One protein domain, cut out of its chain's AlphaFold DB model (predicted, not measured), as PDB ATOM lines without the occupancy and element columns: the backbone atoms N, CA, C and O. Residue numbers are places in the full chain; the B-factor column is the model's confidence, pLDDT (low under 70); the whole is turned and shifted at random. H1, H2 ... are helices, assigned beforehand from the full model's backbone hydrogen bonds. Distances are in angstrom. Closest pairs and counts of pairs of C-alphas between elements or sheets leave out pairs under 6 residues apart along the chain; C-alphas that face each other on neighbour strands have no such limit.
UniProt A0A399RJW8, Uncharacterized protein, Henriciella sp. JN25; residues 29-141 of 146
ATOM      1  N   ALA A  29     263.750 214.796 190.867       55.03
ATOM      2  CA  ALA A  29     263.569 213.774 189.828       55.03
ATOM      3  C   ALA A  29     263.337 212.400 190.476       55.03
ATOM      4  O   ALA A  29     262.324 211.761 190.209       55.03
ATOM      5  N   ASP A  30     264.202 212.031 191.430       62.06
ATOM      6  CA  ASP A  30     264.059 210.819 192.245       62.06
ATOM      7  C   ASP A  30     262.688 210.753 192.950       62.06
ATOM      8  O   ASP A  30     262.095 209.676 193.020       62.06
ATOM      9  N   SER A  31     262.149 211.891 193.421       85.06
ATOM     10  CA  SER A  31     260.793 211.950 193.985       85.06
ATOM     11  C   SER A  31     259.707 211.773 192.918       85.06
ATOM     12  O   SER A  31     258.871 210.894 193.071       85.06
ATOM     13  N   LEU A  32     259.759 212.512 191.799       94.50
ATOM     14  CA  LEU A  32     258.777 212.391 190.710       94.50
ATOM     15  C   LEU A  32     258.670 210.952 190.191       94.50
ATOM     16  O   LEU A  32     257.567 210.464 189.941       94.50
ATOM     17  N   LYS A  33     259.804 210.258 190.040       95.19
ATOM     18  CA  LYS A  33     259.792 208.854 189.635       95.19
ATOM     19  C   LYS A  33     259.170 207.965 190.712       95.19
ATOM     20  O   LYS A  33     258.371 207.101 190.366       95.19
ATOM     21  N   ALA A  34     259.499 208.166 191.988       96.00
ATOM     22  CA  ALA A  34     258.904 207.402 193.084       96.00
ATOM     23  C   ALA A  34     257.380 207.608 193.177       96.00
ATOM     24  O   ALA A  34     256.642 206.626 193.242       96.00
ATOM     25  N   ASP A  35     256.911 208.855 193.090       97.62
ATOM     26  CA  ASP A  35     255.490 209.221 193.094       97.62
ATOM     27  C   ASP A  35     254.761 208.589 191.901       97.62
ATOM     28  O   ASP A  35     253.711 207.962 192.048       97.62
ATOM     29  N   CYS A  36     255.367 208.669 190.711       97.75
ATOM     30  CA  CYS A  36     254.863 207.992 189.525       97.75
ATOM     31  C   CYS A  36     254.775 206.474 189.722       97.75
ATOM     32  O   CYS A  36     253.768 205.882 189.357       97.75
ATOM     33  N   ILE A  37     255.786 205.832 190.318       97.38
ATOM     34  CA  ILE A  37     255.790 204.383 190.560       97.38
ATOM     35  C   ILE A  37     254.676 203.977 191.534       97.38
ATOM     36  O   ILE A  37     254.106 202.902 191.368       97.38
ATOM     37  N   VAL A  38     254.311 204.815 192.510       96.75
ATOM     38  CA  VAL A  38     253.133 204.572 193.366       96.75
ATOM     39  C   VAL A  38     251.846 204.584 192.535       96.75
ATOM     40  O   VAL A  38     251.061 203.643 192.630       96.75
ATOM     41  N   ILE A  39     251.668 205.594 191.680       96.69
ATOM     42  CA  ILE A  39     250.488 205.758 190.812       96.69
ATOM     43  C   ILE A  39     250.394 204.632 189.765       96.69
ATOM     44  O   ILE A  39     249.342 204.029 189.582       96.69
ATOM     45  N   ALA A  40     251.507 204.304 189.109       96.12
ATOM     46  CA  ALA A  40     251.614 203.286 188.063       96.12
ATOM     47  C   ALA A  40     251.423 201.844 188.570       96.12
ATOM     48  O   ALA A  40     251.192 200.942 187.769       96.12
ATOM     49  N   ASN A  41     251.537 201.615 189.884       95.12
ATOM     50  CA  ASN A  41     251.224 200.333 190.524       95.12
ATOM     51  C   ASN A  41     249.795 200.273 191.097       95.12
ATOM     52  O   ASN A  41     249.446 199.286 191.752       95.12
ATOM     53  N   ASP A  42     248.956 201.285 190.848       95.31
ATOM     54  CA  ASP A  42     247.508 201.132 190.980       95.31
ATOM     55  C   ASP A  42     247.027 199.974 190.078       95.31
ATOM     56  O   ASP A  42     247.499 199.873 188.941       95.31
ATOM     57  N   PRO A  43     246.119 199.087 190.535       92.31
ATOM     58  CA  PRO A  43     245.654 197.956 189.735       92.31
ATOM     59  C   PRO A  43     245.150 198.322 188.332       92.31
ATOM     60  O   PRO A  43     245.387 197.557 187.402       92.31
ATOM     61  N   GLU A  44     244.499 199.477 188.171       88.19
ATOM     62  CA  GLU A  44     243.999 199.946 186.872       88.19
ATOM     63  C   GLU A  44     245.156 200.460 186.000       88.19
ATOM     64  O   GLU A  44     245.264 200.110 184.824       88.19
ATOM     65  N   GLY A  45     246.101 201.187 186.608       88.81
ATOM     66  CA  GLY A  45     247.330 201.639 185.953       88.81
ATOM     67  C   GLY A  45     248.212 200.489 185.450       88.81
ATOM     68  O   GLY A  45     248.780 200.587 184.365       88.81
ATOM     69  N   VAL A  46     248.293 199.374 186.183       92.50
ATOM     70  CA  VAL A  46     249.083 198.196 185.774       92.50
ATOM     71  C   VAL A  46     248.521 197.533 184.513       92.50
ATOM     72  O   VAL A  46     249.302 197.117 183.654       92.50
ATOM     73  N   GLU A  47     247.194 197.414 184.389       90.25
ATOM     74  CA  GLU A  47     246.571 196.822 183.196       90.25
ATOM     75  C   GLU A  47     246.798 197.703 181.958       90.25
ATOM     76  O   GLU A  47     247.182 197.185 180.906       90.25
ATOM     77  N   GLU A  48     246.671 199.023 182.106       89.75
ATOM     78  CA  GLU A  48     246.887 199.989 181.023       89.75
ATOM     79  C   GLU A  48     248.361 200.063 180.590       89.75
ATOM     80  O   GLU A  48     248.686 199.974 179.405       89.75
ATOM     81  N   ILE A  49     249.293 200.117 181.546       93.75
ATOM     82  CA  ILE A  49     250.740 200.145 181.275       93.75
ATOM     83  C   ILE A  49     251.216 198.868 180.571       93.75
ATOM     84  O   ILE A  49     252.044 198.934 179.658       93.75
ATOM     85  N   ALA A  50     250.658 197.711 180.934       92.38
ATOM     86  CA  ALA A  50     250.927 196.462 180.232       92.38
ATOM     87  C   ALA A  50     250.338 196.445 178.806       92.38
ATOM     88  O   ALA A  50     250.921 195.814 177.919       92.38
ATOM     89  N   SER A  51     249.215 197.138 178.571       90.38
ATOM     90  CA  SER A  51     248.587 197.296 177.250       90.38
ATOM     91  C   SER A  51     249.497 198.079 176.288       90.38
ATOM     92  O   SER A  51     249.740 197.623 175.167       90.38
ATOM     93  N   MET A  52     250.128 199.152 176.786       90.50
ATOM     94  CA  MET A  52     251.139 199.966 176.090       90.50
ATOM     95  C   MET A  52     252.444 199.214 175.750       90.50
ATOM     96  O   MET A  52     253.326 199.756 175.083       90.50
ATOM     97  N   GLY A  53     252.616 197.971 176.213       90.50
ATOM     98  CA  GLY A  53     253.821 197.171 175.961       90.50
ATOM     99  C   GLY A  53     255.053 197.612 176.760       90.50
ATOM    100  O   GLY A  53     256.177 197.265 176.389       90.50
ATOM    101  N   THR A  54     254.851 198.352 177.853       93.38
ATOM    102  CA  THR A  54     255.898 198.813 178.775       93.38
ATOM    103  C   THR A  54     255.622 198.300 180.197       93.38
ATOM    104  O   THR A  54     254.689 197.530 180.425       93.38
ATOM    105  N   ASP A  55     256.464 198.662 181.161       94.56
ATOM    106  CA  ASP A  55     256.226 198.433 182.589       94.56
ATOM    107  C   ASP A  55     256.237 199.764 183.358       94.56
ATOM    108  O   ASP A  55     256.512 200.823 182.789       94.56
ATOM    109  N   ALA A  56     255.916 199.735 184.656       94.94
ATOM    110  CA  ALA A  56     255.858 200.946 185.479       94.94
ATOM    111  C   ALA A  56     257.200 201.709 185.507       94.94
ATOM    112  O   ALA A  56     257.215 202.937 185.537       94.94
ATOM    113  N   GLU A  57     258.336 201.005 185.435       95.31
ATOM    114  CA  GLU A  57     259.672 201.610 185.351       95.31
ATOM    115  C   GLU A  57     259.880 202.345 184.018       95.31
ATOM    116  O   GLU A  57     260.331 203.495 184.004       95.31
ATOM    117  N   GLY A  58     259.515 201.710 182.900       94.19
ATOM    118  CA  GLY A  58     259.568 202.289 181.560       94.19
ATOM    119  C   GLY A  58     258.613 203.470 181.377       94.19
ATOM    120  O   GLY A  58     259.014 204.495 180.820       94.19
ATOM    121  N   PHE A  59     257.383 203.359 181.888       95.94
ATOM    122  CA  PHE A  59     256.388 204.432 181.899       95.94
ATOM    123  C   PHE A  59     256.862 205.622 182.744       95.94
ATOM    124  O   PHE A  59     256.931 206.747 182.251       95.94
ATOM    125  N   CYS A  60     257.302 205.399 183.983       96.75
ATOM    126  CA  CYS A  60     257.716 206.497 184.856       96.75
ATOM    127  C   CYS A  60     259.020 207.171 184.416       96.75
ATOM    128  O   CYS A  60     259.134 208.392 184.511       96.75
ATOM    129  N   SER A  61     259.964 206.437 183.818       95.50
ATOM    130  CA  SER A  61     261.107 207.071 183.145       95.50
ATOM    131  C   SER A  61     260.786 207.655 181.763       95.50
ATOM    132  O   SER A  61     261.675 208.256 181.149       95.50
ATOM    133  N   CYS A  62     259.552 207.524 181.264       96.50
ATOM    134  CA  CYS A  62     259.016 208.388 180.213       96.50
ATOM    135  C   CYS A  62     258.432 209.677 180.809       96.50
ATOM    136  O   CYS A  62     258.812 210.758 180.360       96.50
ATOM    137  N   VAL A  63     257.619 209.581 181.872       96.88
ATOM    138  CA  VAL A  63     257.086 210.737 182.622       96.88
ATOM    139  C   VAL A  63     258.199 211.719 182.998       96.88
ATOM    140  O   VAL A  63     258.090 212.903 182.693       96.88
ATOM    141  N   GLU A  64     259.319 211.244 183.556       95.94
ATOM    142  CA  GLU A  64     260.481 212.096 183.867       95.94
ATOM    143  C   GLU A  64     260.976 212.919 182.664       95.94
ATOM    144  O   GLU A  64     261.344 214.083 182.825       95.94
ATOM    145  N   ARG A  65     260.989 212.339 181.453       95.38
ATOM    146  CA  ARG A  65     261.463 213.009 180.228       95.38
ATOM    147  C   ARG A  65     260.453 214.013 179.706       95.38
ATOM    148  O   ARG A  65     260.851 215.111 179.332       95.38
ATOM    149  N   VAL A  66     259.170 213.647 179.693       96.12
ATOM    150  CA  VAL A  66     258.096 214.546 179.256       96.12
ATOM    151  C   VAL A  66     258.039 215.755 180.191       96.12
ATOM    152  O   VAL A  66     258.130 216.884 179.719       96.12
ATOM    153  N   VAL A  67     258.054 215.545 181.513       95.81
ATOM    154  CA  VAL A  67     258.107 216.631 182.511       95.81
ATOM    155  C   VAL A  67     259.383 217.471 182.399       95.81
ATOM    156  O   VAL A  67     259.329 218.684 182.586       95.81
ATOM    157  N   ALA A  68     260.533 216.876 182.066       94.31
ATOM    158  CA  ALA A  68     261.769 217.629 181.824       94.31
ATOM    159  C   ALA A  68     261.751 218.461 180.524       94.31
ATOM    160  O   ALA A  68     262.583 219.356 180.373       94.31
ATOM    161  N   ALA A  69     260.829 218.179 179.598       94.88
ATOM    162  CA  ALA A  69     260.621 218.932 178.360       94.88
ATOM    163  C   ALA A  69     259.496 219.988 178.458       94.88
ATOM    164  O   ALA A  69     259.378 220.831 177.566       94.88
ATOM    165  N   MET A  70     258.686 219.962 179.523       94.44
ATOM    166  CA  MET A  70     257.632 220.952 179.782       94.44
ATOM    167  C   MET A  70     258.194 222.347 180.119       94.44
ATOM    168  O   MET A  70     259.333 222.471 180.583       94.44
ATOM    169  N   PRO A  71     257.385 223.415 179.968       95.75
ATOM    170  CA  PRO A  71     257.626 224.689 180.643       95.75
ATOM    171  C   PRO A  71     257.796 224.505 182.160       95.75
ATOM    172  O   PRO A  71     257.173 223.632 182.759       95.75
ATOM    173  N   GLU A  72     258.622 225.344 182.792       93.44
ATOM    174  CA  GLU A  72     258.994 225.207 184.212       93.44
ATOM    175  C   GLU A  72     257.774 225.203 185.153       93.44
ATOM    176  O   GLU A  72     257.658 224.317 186.001       93.44
ATOM    177  N   ASP A  73     256.832 226.129 184.944       93.94
ATOM    178  CA  ASP A  73     255.598 226.255 185.736       93.94
ATOM    179  C   ASP A  73     254.657 225.044 185.558       93.94
ATOM    180  O   ASP A  73     254.059 224.563 186.528       93.94
ATOM    181  N   ASP A  74     254.556 224.506 184.337       95.69
ATOM    182  CA  ASP A  74     253.733 223.327 184.031       95.69
ATOM    183  C   ASP A  74     254.353 222.066 184.647       95.69
ATOM    184  O   ASP A  74     253.674 221.305 185.340       95.69
ATOM    185  N   GLY A  75     255.669 221.882 184.489       95.12
ATOM    186  CA  GLY A  75     256.402 220.763 185.077       95.12
ATOM    187  C   GLY A  75     256.411 220.792 186.611       95.12
ATOM    188  O   GLY A  75     256.351 219.738 187.247       95.12
ATOM    189  N   ALA A  76     256.438 221.978 187.229       94.69
ATOM    190  CA  ALA A  76     256.251 222.143 188.671       94.69
ATOM    191  C   ALA A  76     254.820 221.778 189.107       94.69
ATOM    192  O   ALA A  76     254.638 221.072 190.104       94.69
ATOM    193  N   SER A  77     253.813 222.193 188.334       94.88
ATOM    194  CA  SER A  77     252.402 221.875 188.589       94.88
ATOM    195  C   SER A  77     252.124 220.370 188.500       94.88
ATOM    196  O   SER A  77     251.481 219.811 189.389       94.88
ATOM    197  N   VAL A  78     252.665 219.695 187.481       96.56
ATOM    198  CA  VAL A  78     252.586 218.235 187.322       96.56
ATOM    199  C   VAL A  78     253.225 217.518 188.509       96.56
ATOM    200  O   VAL A  78     252.559 216.705 189.148       96.56
ATOM    201  N   LYS A  79     254.467 217.868 188.879       95.75
ATOM    202  CA  LYS A  79     255.158 217.281 190.044       95.75
ATOM    203  C   LYS A  79     254.345 217.427 191.332       95.75
ATOM    204  O   LYS A  79     254.197 216.456 192.067       95.75
ATOM    205  N   SER A  80     253.793 218.616 191.589       95.31
ATOM    206  CA  SER A  80     252.995 218.877 192.795       95.31
ATOM    207  C   SER A  80     251.737 218.007 192.865       95.31
ATOM    208  O   SER A  80     251.396 217.512 193.938       95.31
ATOM    209  N   ILE A  81     251.048 217.788 191.741       97.06
ATOM    210  CA  ILE A  81     249.855 216.935 191.715       97.06
ATOM    211  C   ILE A  81     250.211 215.454 191.797       97.06
ATOM    212  O   ILE A  81     249.556 214.744 192.554       97.06
ATOM    213  N   MET A  82     251.254 214.990 191.105       97.38
ATOM    214  CA  MET A  82     251.684 213.592 191.207       97.38
ATOM    215  C   MET A  82     252.093 213.224 192.639       97.38
ATOM    216  O   MET A  82     251.620 212.213 193.148       97.38
ATOM    217  N   SER A  83     252.855 214.084 193.325       96.88
ATOM    218  CA  SER A  83     253.171 213.916 194.752       96.88
ATOM    219  C   SER A  83     251.903 213.863 195.614       96.88
ATOM    220  O   SER A  83     251.706 212.891 196.335       96.88
ATOM    221  N   LYS A  84     250.972 214.824 195.479       95.88
ATOM    222  CA  LYS A  84     249.706 214.826 196.245       95.88
ATOM    223  C   LYS A  84     248.851 213.573 196.021       95.88
ATOM    224  O   LYS A  84     248.209 213.102 196.959       95.88
ATOM    225  N   VAL A  85     248.823 213.040 194.798       96.88
ATOM    226  CA  VAL A  85     248.093 211.805 194.479       96.88
ATOM    227  C   VAL A  85     248.797 210.594 195.094       96.88
ATOM    228  O   VAL A  85     248.142 209.808 195.777       96.88
ATOM    229  N   ALA A  86     250.117 210.470 194.932       97.00
ATOM    230  CA  ALA A  86     250.904 209.381 195.506       97.00
ATOM    231  C   ALA A  86     250.860 209.366 197.046       97.00
ATOM    232  O   ALA A  86     250.722 208.297 197.647       97.00
ATOM    233  N   ASP A  87     250.924 210.533 197.690       96.50
ATOM    234  CA  ASP A  87     250.737 210.689 199.136       96.50
ATOM    235  C   ASP A  87     249.317 210.273 199.539       96.50
ATOM    236  O   ASP A  87     249.144 209.420 200.408       96.50
ATOM    237  N   GLY A  88     248.286 210.783 198.854       96.19
ATOM    238  CA  GLY A  88     246.891 210.432 199.127       96.19
ATOM    239  C   GLY A  88     246.595 208.934 198.991       96.19
ATOM    240  O   GLY A  88     245.868 208.373 199.817       96.19
ATOM    241  N   MET A  89     247.187 208.255 198.002       97.00
ATOM    242  CA  MET A  89     247.093 206.798 197.839       97.00
ATOM    243  C   MET A  89     247.751 206.063 199.015       97.00
ATOM    244  O   MET A  89     247.150 205.152 199.588       97.00
ATOM    245  N   GLN A  90     248.952 206.481 199.426       95.38
ATOM    246  CA  GLN A  90     249.689 205.867 200.537       95.38
ATOM    247  C   GLN A  90     249.027 206.102 201.903       95.38
ATOM    248  O   GLN A  90     248.970 205.183 202.722       95.38
ATOM    249  N   GLU A  91     248.509 207.306 202.158       95.81
ATOM    250  CA  GLU A  91     247.852 207.665 203.419       95.81
ATOM    251  C   GLU A  91     246.484 206.994 203.585       95.81
ATOM    252  O   GLU A  91     246.122 206.585 204.691       95.81
ATOM    253  N   THR A  92     245.707 206.887 202.500       95.31
ATOM    254  CA  THR A  92     244.316 206.405 202.561       95.31
ATOM    255  C   THR A  92     244.139 204.945 202.150       95.31
ATOM    256  O   THR A  92     243.116 204.343 202.484       95.31
ATOM    257  N   GLY A  93     245.106 204.361 201.434       94.38
ATOM    258  CA  GLY A  93     244.990 203.032 200.827       94.38
ATOM    259  C   GLY A  93     243.960 202.955 199.693       94.38
ATOM    260  O   GLY A  93     243.480 201.862 199.393       94.38
ATOM    261  N   ARG A  94     243.575 204.100 199.113       95.38
ATOM    262  CA  ARG A  94     242.645 204.210 197.977       95.38
ATOM    263  C   ARG A  94     243.410 204.281 196.654       95.38
ATOM    264  O   ARG A  94     244.579 204.659 196.641       95.38
ATOM    265  N   GLY A  95     242.733 203.929 195.562       96.12
ATOM    266  CA  GLY A  95     243.303 203.986 194.214       96.12
ATOM    267  C   GLY A  95     243.386 205.402 193.635       96.12
ATOM    268  O   GLY A  95     242.823 206.352 194.190       96.12
ATOM    269  N   THR A  96     244.067 205.530 192.498       95.62
ATOM    270  CA  THR A  96     244.376 206.810 191.836       95.62
ATOM    271  C   THR A  96     243.123 207.644 191.544       95.62
ATOM    272  O   THR A  96     243.036 208.789 191.997       95.62
ATOM    273  N   GLU A  97     242.123 207.085 190.844       94.88
ATOM    274  CA  GLU A  97     240.872 207.798 190.512       94.88
ATOM    275  C   GLU A  97     240.147 208.313 191.763       94.88
ATOM    276  O   GLU A  97     239.578 209.403 191.792       94.88
ATOM    277  N   ASP A  98     240.192 207.508 192.816       97.25
ATOM    278  CA  ASP A  98     239.462 207.676 194.062       97.25
ATOM    279  C   ASP A  98     240.046 208.852 194.887       97.25
ATOM    280  O   ASP A  98     239.312 209.612 195.540       97.25
ATOM    281  N   VAL A  99     241.371 209.040 194.809       97.38
ATOM    282  CA  VAL A  99     242.122 210.177 195.370       97.38
ATOM    283  C   VAL A  99     241.936 211.433 194.513       97.38
ATOM    284  O   VAL A  99     241.539 212.475 195.041       97.38
ATOM    285  N   VAL A 100     242.129 211.336 193.192       96.31
ATOM    286  CA  VAL A 100     241.961 212.459 192.249       96.31
ATOM    287  C   VAL A 100     240.529 213.003 192.279       96.31
ATOM    288  O   VAL A 100     240.327 214.217 192.346       96.31
ATOM    289  N   GLY A 101     239.519 212.133 192.313       96.62
ATOM    290  CA  GLY A 101     238.111 212.512 192.443       96.62
ATOM    291  C   GLY A 101     237.801 213.231 193.760       96.62
ATOM    292  O   GLY A 101     236.984 214.156 193.777       96.62
ATOM    293  N   GLY A 102     238.495 212.874 194.847       96.94
ATOM    294  CA  GLY A 102     238.466 213.617 196.110       96.94
ATOM    295  C   GLY A 102     239.042 215.026 195.953       96.94
ATOM    296  O   GLY A 102     238.344 216.004 196.212       96.94
ATOM    297  N   MET A 103     240.262 215.135 195.416       95.81
ATOM    298  CA  MET A 103     240.939 216.415 195.162       95.81
ATOM    299  C   MET A 103     240.110 217.356 194.270       95.81
ATOM    300  O   MET A 103     239.997 218.548 194.558       95.81
ATOM    301  N   ILE A 104     239.484 216.831 193.209       95.44
ATOM    302  CA  ILE A 104     238.572 217.595 192.344       95.44
ATOM    303  C   ILE A 104     237.333 218.049 193.127       95.44
ATOM    304  O   ILE A 104     236.935 219.208 193.012       95.44
ATOM    305  N   SER A 105     236.728 217.168 193.928       96.62
ATOM    306  CA  SER A 105     235.529 217.487 194.716       96.62
ATOM    307  C   SER A 105     235.794 218.594 195.741       96.62
ATOM    308  O   SER A 105     235.010 219.541 195.837       96.62
ATOM    309  N   ASP A 106     236.924 218.532 196.445       94.81
ATOM    310  CA  ASP A 106     237.338 219.545 197.420       94.81
ATOM    311  C   ASP A 106     237.678 220.884 196.743       94.81
ATOM    312  O   ASP A 106     237.287 221.951 197.230       94.81
ATOM    313  N   ALA A 107     238.316 220.843 195.568       94.38
ATOM    314  CA  ALA A 107     238.570 222.029 194.752       94.38
ATOM    315  C   ALA A 107     237.281 222.650 194.175       94.38
ATOM    316  O   ALA A 107     237.195 223.866 194.008       94.38
ATOM    317  N   MET A 108     236.256 221.843 193.881       93.75
ATOM    318  CA  MET A 108     234.932 222.329 193.470       93.75
ATOM    319  C   MET A 108     234.121 222.905 194.637       93.75
ATOM    320  O   MET A 108     233.291 223.787 194.416       93.75
ATOM    321  N   ALA A 109     234.357 222.439 195.866       96.69
ATOM    322  CA  ALA A 109     233.746 223.003 197.069       96.69
ATOM    323  C   ALA A 109     234.342 224.372 197.454       96.69
ATOM    324  O   ALA A 109     233.650 225.178 198.076       96.69
ATOM    325  N   ASN A 110     235.588 224.654 197.052       94.44
ATOM    326  CA  ASN A 110     236.333 225.868 197.407       94.44
ATOM    327  C   ASN A 110     236.904 226.592 196.159       94.44
ATOM    328  O   ASN A 110     238.109 226.808 196.080       94.44
ATOM    329  N   PRO A 111     236.086 226.983 195.162       89.62
ATOM    330  CA  PRO A 111     236.581 227.408 193.843       89.62
ATOM    331  C   PRO A 111     237.379 228.727 193.842       89.62
ATOM    332  O   PRO A 111     238.196 228.952 192.949       89.62
ATOM    333  N   ASP A 112     237.154 229.594 194.832       93.19
ATOM    334  CA  ASP A 112     237.884 230.858 194.997       93.19
ATOM    335  C   ASP A 112     239.258 230.672 195.675       93.19
ATOM    336  O   ASP A 112     240.030 231.626 195.771       93.19
ATOM    337  N   ASP A 113     239.569 229.461 196.149       93.69
ATOM    338  CA  ASP A 113     240.848 229.133 196.771       93.69
ATOM    339  C   ASP A 113     241.957 228.916 195.722       93.69
ATOM    340  O   ASP A 113     241.733 228.366 194.637       93.69
ATOM    341  N   MET A 114     243.175 229.367 196.033       91.56
ATOM    342  CA  MET A 114     244.305 229.279 195.104       91.56
ATOM    343  C   MET A 114     244.790 227.838 194.906       91.56
ATOM    344  O   MET A 114     245.119 227.466 193.777       91.56
ATOM    345  N   ASP A 115     244.776 227.010 195.951       89.69
ATOM    346  CA  ASP A 115     245.169 225.604 195.864       89.69
ATOM    347  C   ASP A 115     244.108 224.787 195.121       89.69
ATOM    348  O   ASP A 115     244.447 223.854 194.390       89.69
ATOM    349  N   ALA A 116     242.829 225.166 195.216       92.56
ATOM    350  CA  ALA A 116     241.760 224.588 194.402       92.56
ATOM    351  C   ALA A 116     241.960 224.865 192.900       92.56
ATOM    352  O   ALA A 116     241.844 223.953 192.075       92.56
ATOM    353  N   GLN A 117     242.308 226.101 192.526       93.00
ATOM    354  CA  GLN A 117     242.588 226.470 191.132       93.00
ATOM    355  C   GLN A 117     243.862 225.794 190.601       93.00
ATOM    356  O   GLN A 117     243.862 225.278 189.477       93.00
ATOM    357  N   ALA A 118     244.916 225.721 191.420       91.75
ATOM    358  CA  ALA A 118     246.133 224.976 191.105       91.75
ATOM    359  C   ALA A 118     245.844 223.477 190.919       91.75
ATOM    360  O   ALA A 118     246.285 222.884 189.938       91.75
ATOM    361  N   THR A 119     245.022 222.884 191.791       93.81
ATOM    362  CA  THR A 119     244.600 221.475 191.712       93.81
ATOM    363  C   THR A 119     243.854 221.179 190.416       93.81
ATOM    364  O   THR A 119     244.235 220.272 189.680       93.81
ATOM    365  N   GLN A 120     242.843 221.980 190.070       93.38
ATOM    366  CA  GLN A 120     242.106 221.796 188.817       93.38
ATOM    367  C   GLN A 120     242.981 221.982 187.567       93.38
ATOM    368  O   GLN A 120     242.695 221.393 186.526       93.38
ATOM    369  N   THR A 121     244.007 222.830 187.632       94.69
ATOM    370  CA  THR A 121     244.927 223.058 186.509       94.69
ATOM    371  C   THR A 121     245.907 221.898 186.376       94.69
ATOM    372  O   THR A 121     245.969 221.267 185.324       94.69
ATOM    373  N   GLY A 122     246.601 221.548 187.460       94.88
ATOM    374  CA  GLY A 122     247.599 220.485 187.463       94.88
ATOM    375  C   GLY A 122     247.017 219.095 187.191       94.88
ATOM    376  O   GLY A 122     247.636 218.335 186.461       94.88
ATOM    377  N   VAL A 123     245.803 218.770 187.660       96.00
ATOM    378  CA  VAL A 123     245.144 217.491 187.313       96.00
ATOM    379  C   VAL A 123     244.891 217.377 185.803       96.00
ATOM    380  O   VAL A 123     245.069 216.303 185.236       96.00
ATOM    381  N   ARG A 124     244.546 218.480 185.120       95.12
ATOM    382  CA  ARG A 124     244.397 218.485 183.652       95.12
ATOM    383  C   ARG A 124     245.739 218.333 182.934       95.12
ATOM    384  O   ARG A 124     245.784 217.656 181.915       95.12
ATOM    385  N   LEU A 125     246.809 218.931 183.466       97.12
ATOM    386  CA  LEU A 125     248.167 218.771 182.930       97.12
ATOM    387  C   LEU A 125     248.682 217.332 183.098       97.12
ATOM    388  O   LEU A 125     249.246 216.787 182.157       97.12
ATOM    389  N   VAL A 126     248.454 216.700 184.256       96.69
ATOM    390  CA  VAL A 126     248.817 215.290 184.496       96.69
ATOM    391  C   VAL A 126     248.037 214.358 183.568       96.69
ATOM    392  O   VAL A 126     248.646 213.485 182.964       96.69
ATOM    393  N   GLY A 127     246.723 214.572 183.416       95.00
ATOM    394  CA  GLY A 127     245.891 213.788 182.495       95.00
ATOM    395  C   GLY A 127     246.397 213.865 181.055       95.00
ATOM    396  O   GLY A 127     246.779 212.846 180.497       95.00
ATOM    397  N   GLY A 128     246.525 215.079 180.504       95.94
ATOM    398  CA  GLY A 128     247.027 215.263 179.137       95.94
ATOM    399  C   GLY A 128     248.448 214.727 178.924       95.94
ATOM    400  O   GLY A 128     248.745 214.198 177.863       95.94
ATOM    401  N   MET A 129     249.314 214.786 179.941       96.25
ATOM    402  CA  MET A 129     250.642 214.167 179.881       96.25
ATOM    403  C   MET A 129     250.578 212.635 179.821       96.25
ATOM    404  O   MET A 129     251.394 212.027 179.132       96.25
ATOM    405  N   PHE A 130     249.674 211.996 180.566       94.69
ATOM    406  CA  PHE A 130     249.494 210.545 180.496       94.69
ATOM    407  C   PHE A 130     248.875 210.128 179.158       94.69
ATOM    408  O   PHE A 130     249.365 209.165 178.572       94.69
ATOM    409  N   ASP A 131     247.906 210.892 178.642       94.38
ATOM    410  CA  ASP A 131     247.331 210.704 177.304       94.38
ATOM    411  C   ASP A 131     248.431 210.799 176.219       94.38
ATOM    412  O   ASP A 131     248.612 209.861 175.447       94.38
ATOM    413  N   ASP A 132     249.250 211.864 176.223       94.38
ATOM    414  CA  ASP A 132     250.379 212.048 175.288       94.38
ATOM    415  C   ASP A 132     251.376 210.867 175.339       94.38
ATOM    416  O   ASP A 132     251.930 210.450 174.316       94.38
ATOM    417  N   ILE A 133     251.646 210.332 176.539       95.06
ATOM    418  CA  ILE A 133     252.541 209.179 176.731       95.06
ATOM    419  C   ILE A 133     251.917 207.901 176.167       95.06
ATOM    420  O   ILE A 133     252.628 207.142 175.503       95.06
ATOM    421  N   ALA A 134     250.625 207.673 176.416       91.88
ATOM    422  CA  ALA A 134     249.896 206.521 175.904       91.88
ATOM    423  C   ALA A 134     249.848 206.530 174.373       91.88
ATOM    424  O   ALA A 134     250.321 205.573 173.756       91.88
ATOM    425  N   ASP A 135     249.433 207.647 173.768       92.81
ATOM    426  CA  ASP A 135     249.436 207.848 172.315       92.81
ATOM    427  C   ASP A 135     250.834 207.587 171.718       92.81
ATOM    428  O   ASP A 135     250.976 206.879 170.719       92.81
ATOM    429  N   GLY A 136     251.905 208.077 172.358       92.94
ATOM    430  CA  GLY A 136     253.280 207.825 171.915       92.94
ATOM    431  C   GLY A 136     253.657 206.335 171.894       92.94
ATOM    432  O   GLY A 136     254.251 205.855 170.914       92.94
ATOM    433  N   PHE A 137     253.288 205.584 172.939       91.81
ATOM    434  CA  PHE A 137     253.502 204.136 172.998       91.81
ATOM    435  C   PHE A 137     252.618 203.375 171.998       91.81
ATOM    436  O   PHE A 137     253.131 202.471 171.337       91.81
ATOM    437  N   GLU A 138     251.350 203.753 171.811       90.00
ATOM    438  CA  GLU A 138     250.462 203.127 170.822       90.00
ATOM    439  C   GLU A 138     250.923 203.369 169.373       90.00
ATOM    440  O   GLU A 138     250.993 202.429 168.575       90.00
ATOM    441  N   GLU A 139     251.269 204.611 169.018       91.00
ATOM    442  CA  GLU A 139     251.646 204.979 167.650       91.00
ATOM    443  C   GLU A 139     253.052 204.501 167.266       91.00
ATOM    444  O   GLU A 139     253.289 204.099 166.120       91.00
ATOM    445  N   THR A 140     254.011 204.577 168.197       89.12
ATOM    446  CA  THR A 140     255.443 204.410 167.886       89.12
ATOM    447  C   THR A 140     256.144 203.307 168.676       89.12
ATOM    448  O   THR A 140     257.294 202.980 168.364       89.12
ATOM    449  N   GLY A 141     255.499 202.735 169.697       87.44
ATOM    450  CA  GLY A 141     256.128 201.819 170.653       87.44
ATOM    451  C   GLY A 141     257.168 202.486 171.561       87.44
ATOM    452  O   GLY A 141     258.010 201.787 172.121       87.44
TER     453      GLY A 141
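This is residues 29 to 141 of the 146 residues of an uncharacterized protein of Henriciella sp. JN25 (UniProt A0A399RJW8). What is the main picture? One long helix, H6, crosses H4 and then H3 on one side of them, while H1 packs on H3 and H4 from the other side. H5 folds back along the first part of H6 as a hairpin, and short H2 sits at the corner near H1 and H3. What is it made of? The 113 printed residues hold six named helices, H1 to H6 in chain order, and no named strand: all helix, with the packing mostly crossed, the touching helices mostly at large tilts. The whole is compact, with a radius of gyration of the C-alphas of 13.7 A and spans of 42 by 32 by 25 A.

What does the longest helix touch? H6, residues 114 to 140, touches H4, residues 72 to 92, about perpendicular at 84 degrees, with the closest C-alphas, of Ser 77 and Gly 122, 5.1 A apart. It touches H5, residues 96 to 109, in a hairpin running opposite ways at 34 degrees, a shallow tilt only just short of steep; the C-alphas of Ala 107 and Ala 116 are closest, at 4.1 A. With residues 129 to 133 alone it touches H3, residues 56 to 69, at a steep tilt of 65 degrees; the closest C-alphas, of Cys 62 and Ile 133, are 7.4 A apart. Where is the first helix? H1, residues 29 to 40, touches H4, closest at the C-alphas of Asp 35 and Ala 86, 5.2 A apart, and is apart from H6. H2, residues 43 to 51, touches H1 only at the corner, and only just, with 3 pairs of C-alphas within 8 A, those of Ala 40 and Val 46 closest at 6.1 A. Are the backbones helical throughout? In H1, H4 and H5 every O i to N i+4 pair is within hydrogen-bond range; in H2 it is 4 of 5, in H3 9 of 10 and in H6 22 of 23.

Where do the elements begin and end? H1 begins at C-alpha 29 (263.569, 213.774, 189.828), and H6 runs from C-alpha 114 (244.305, 229.279, 195.104) to C-alpha 140 (255.443, 204.410, 167.886). How long are they? From first to last C-alpha H6 measures 38.5 A, H4 30.1 A, H5 20.1 A, H3 19.9 A, H1 16.0 A and H2 12.8 A.

How large is it? The two C-alphas farthest apart, those of Asp 112 and Gly 141, are 42.1 A apart. Is it unbroken and confident? The printed part has no cut, and the five links between successive helices are tight. The mean pLDDT of the printed part is 93.8, and residues 29 to 30 are under 70.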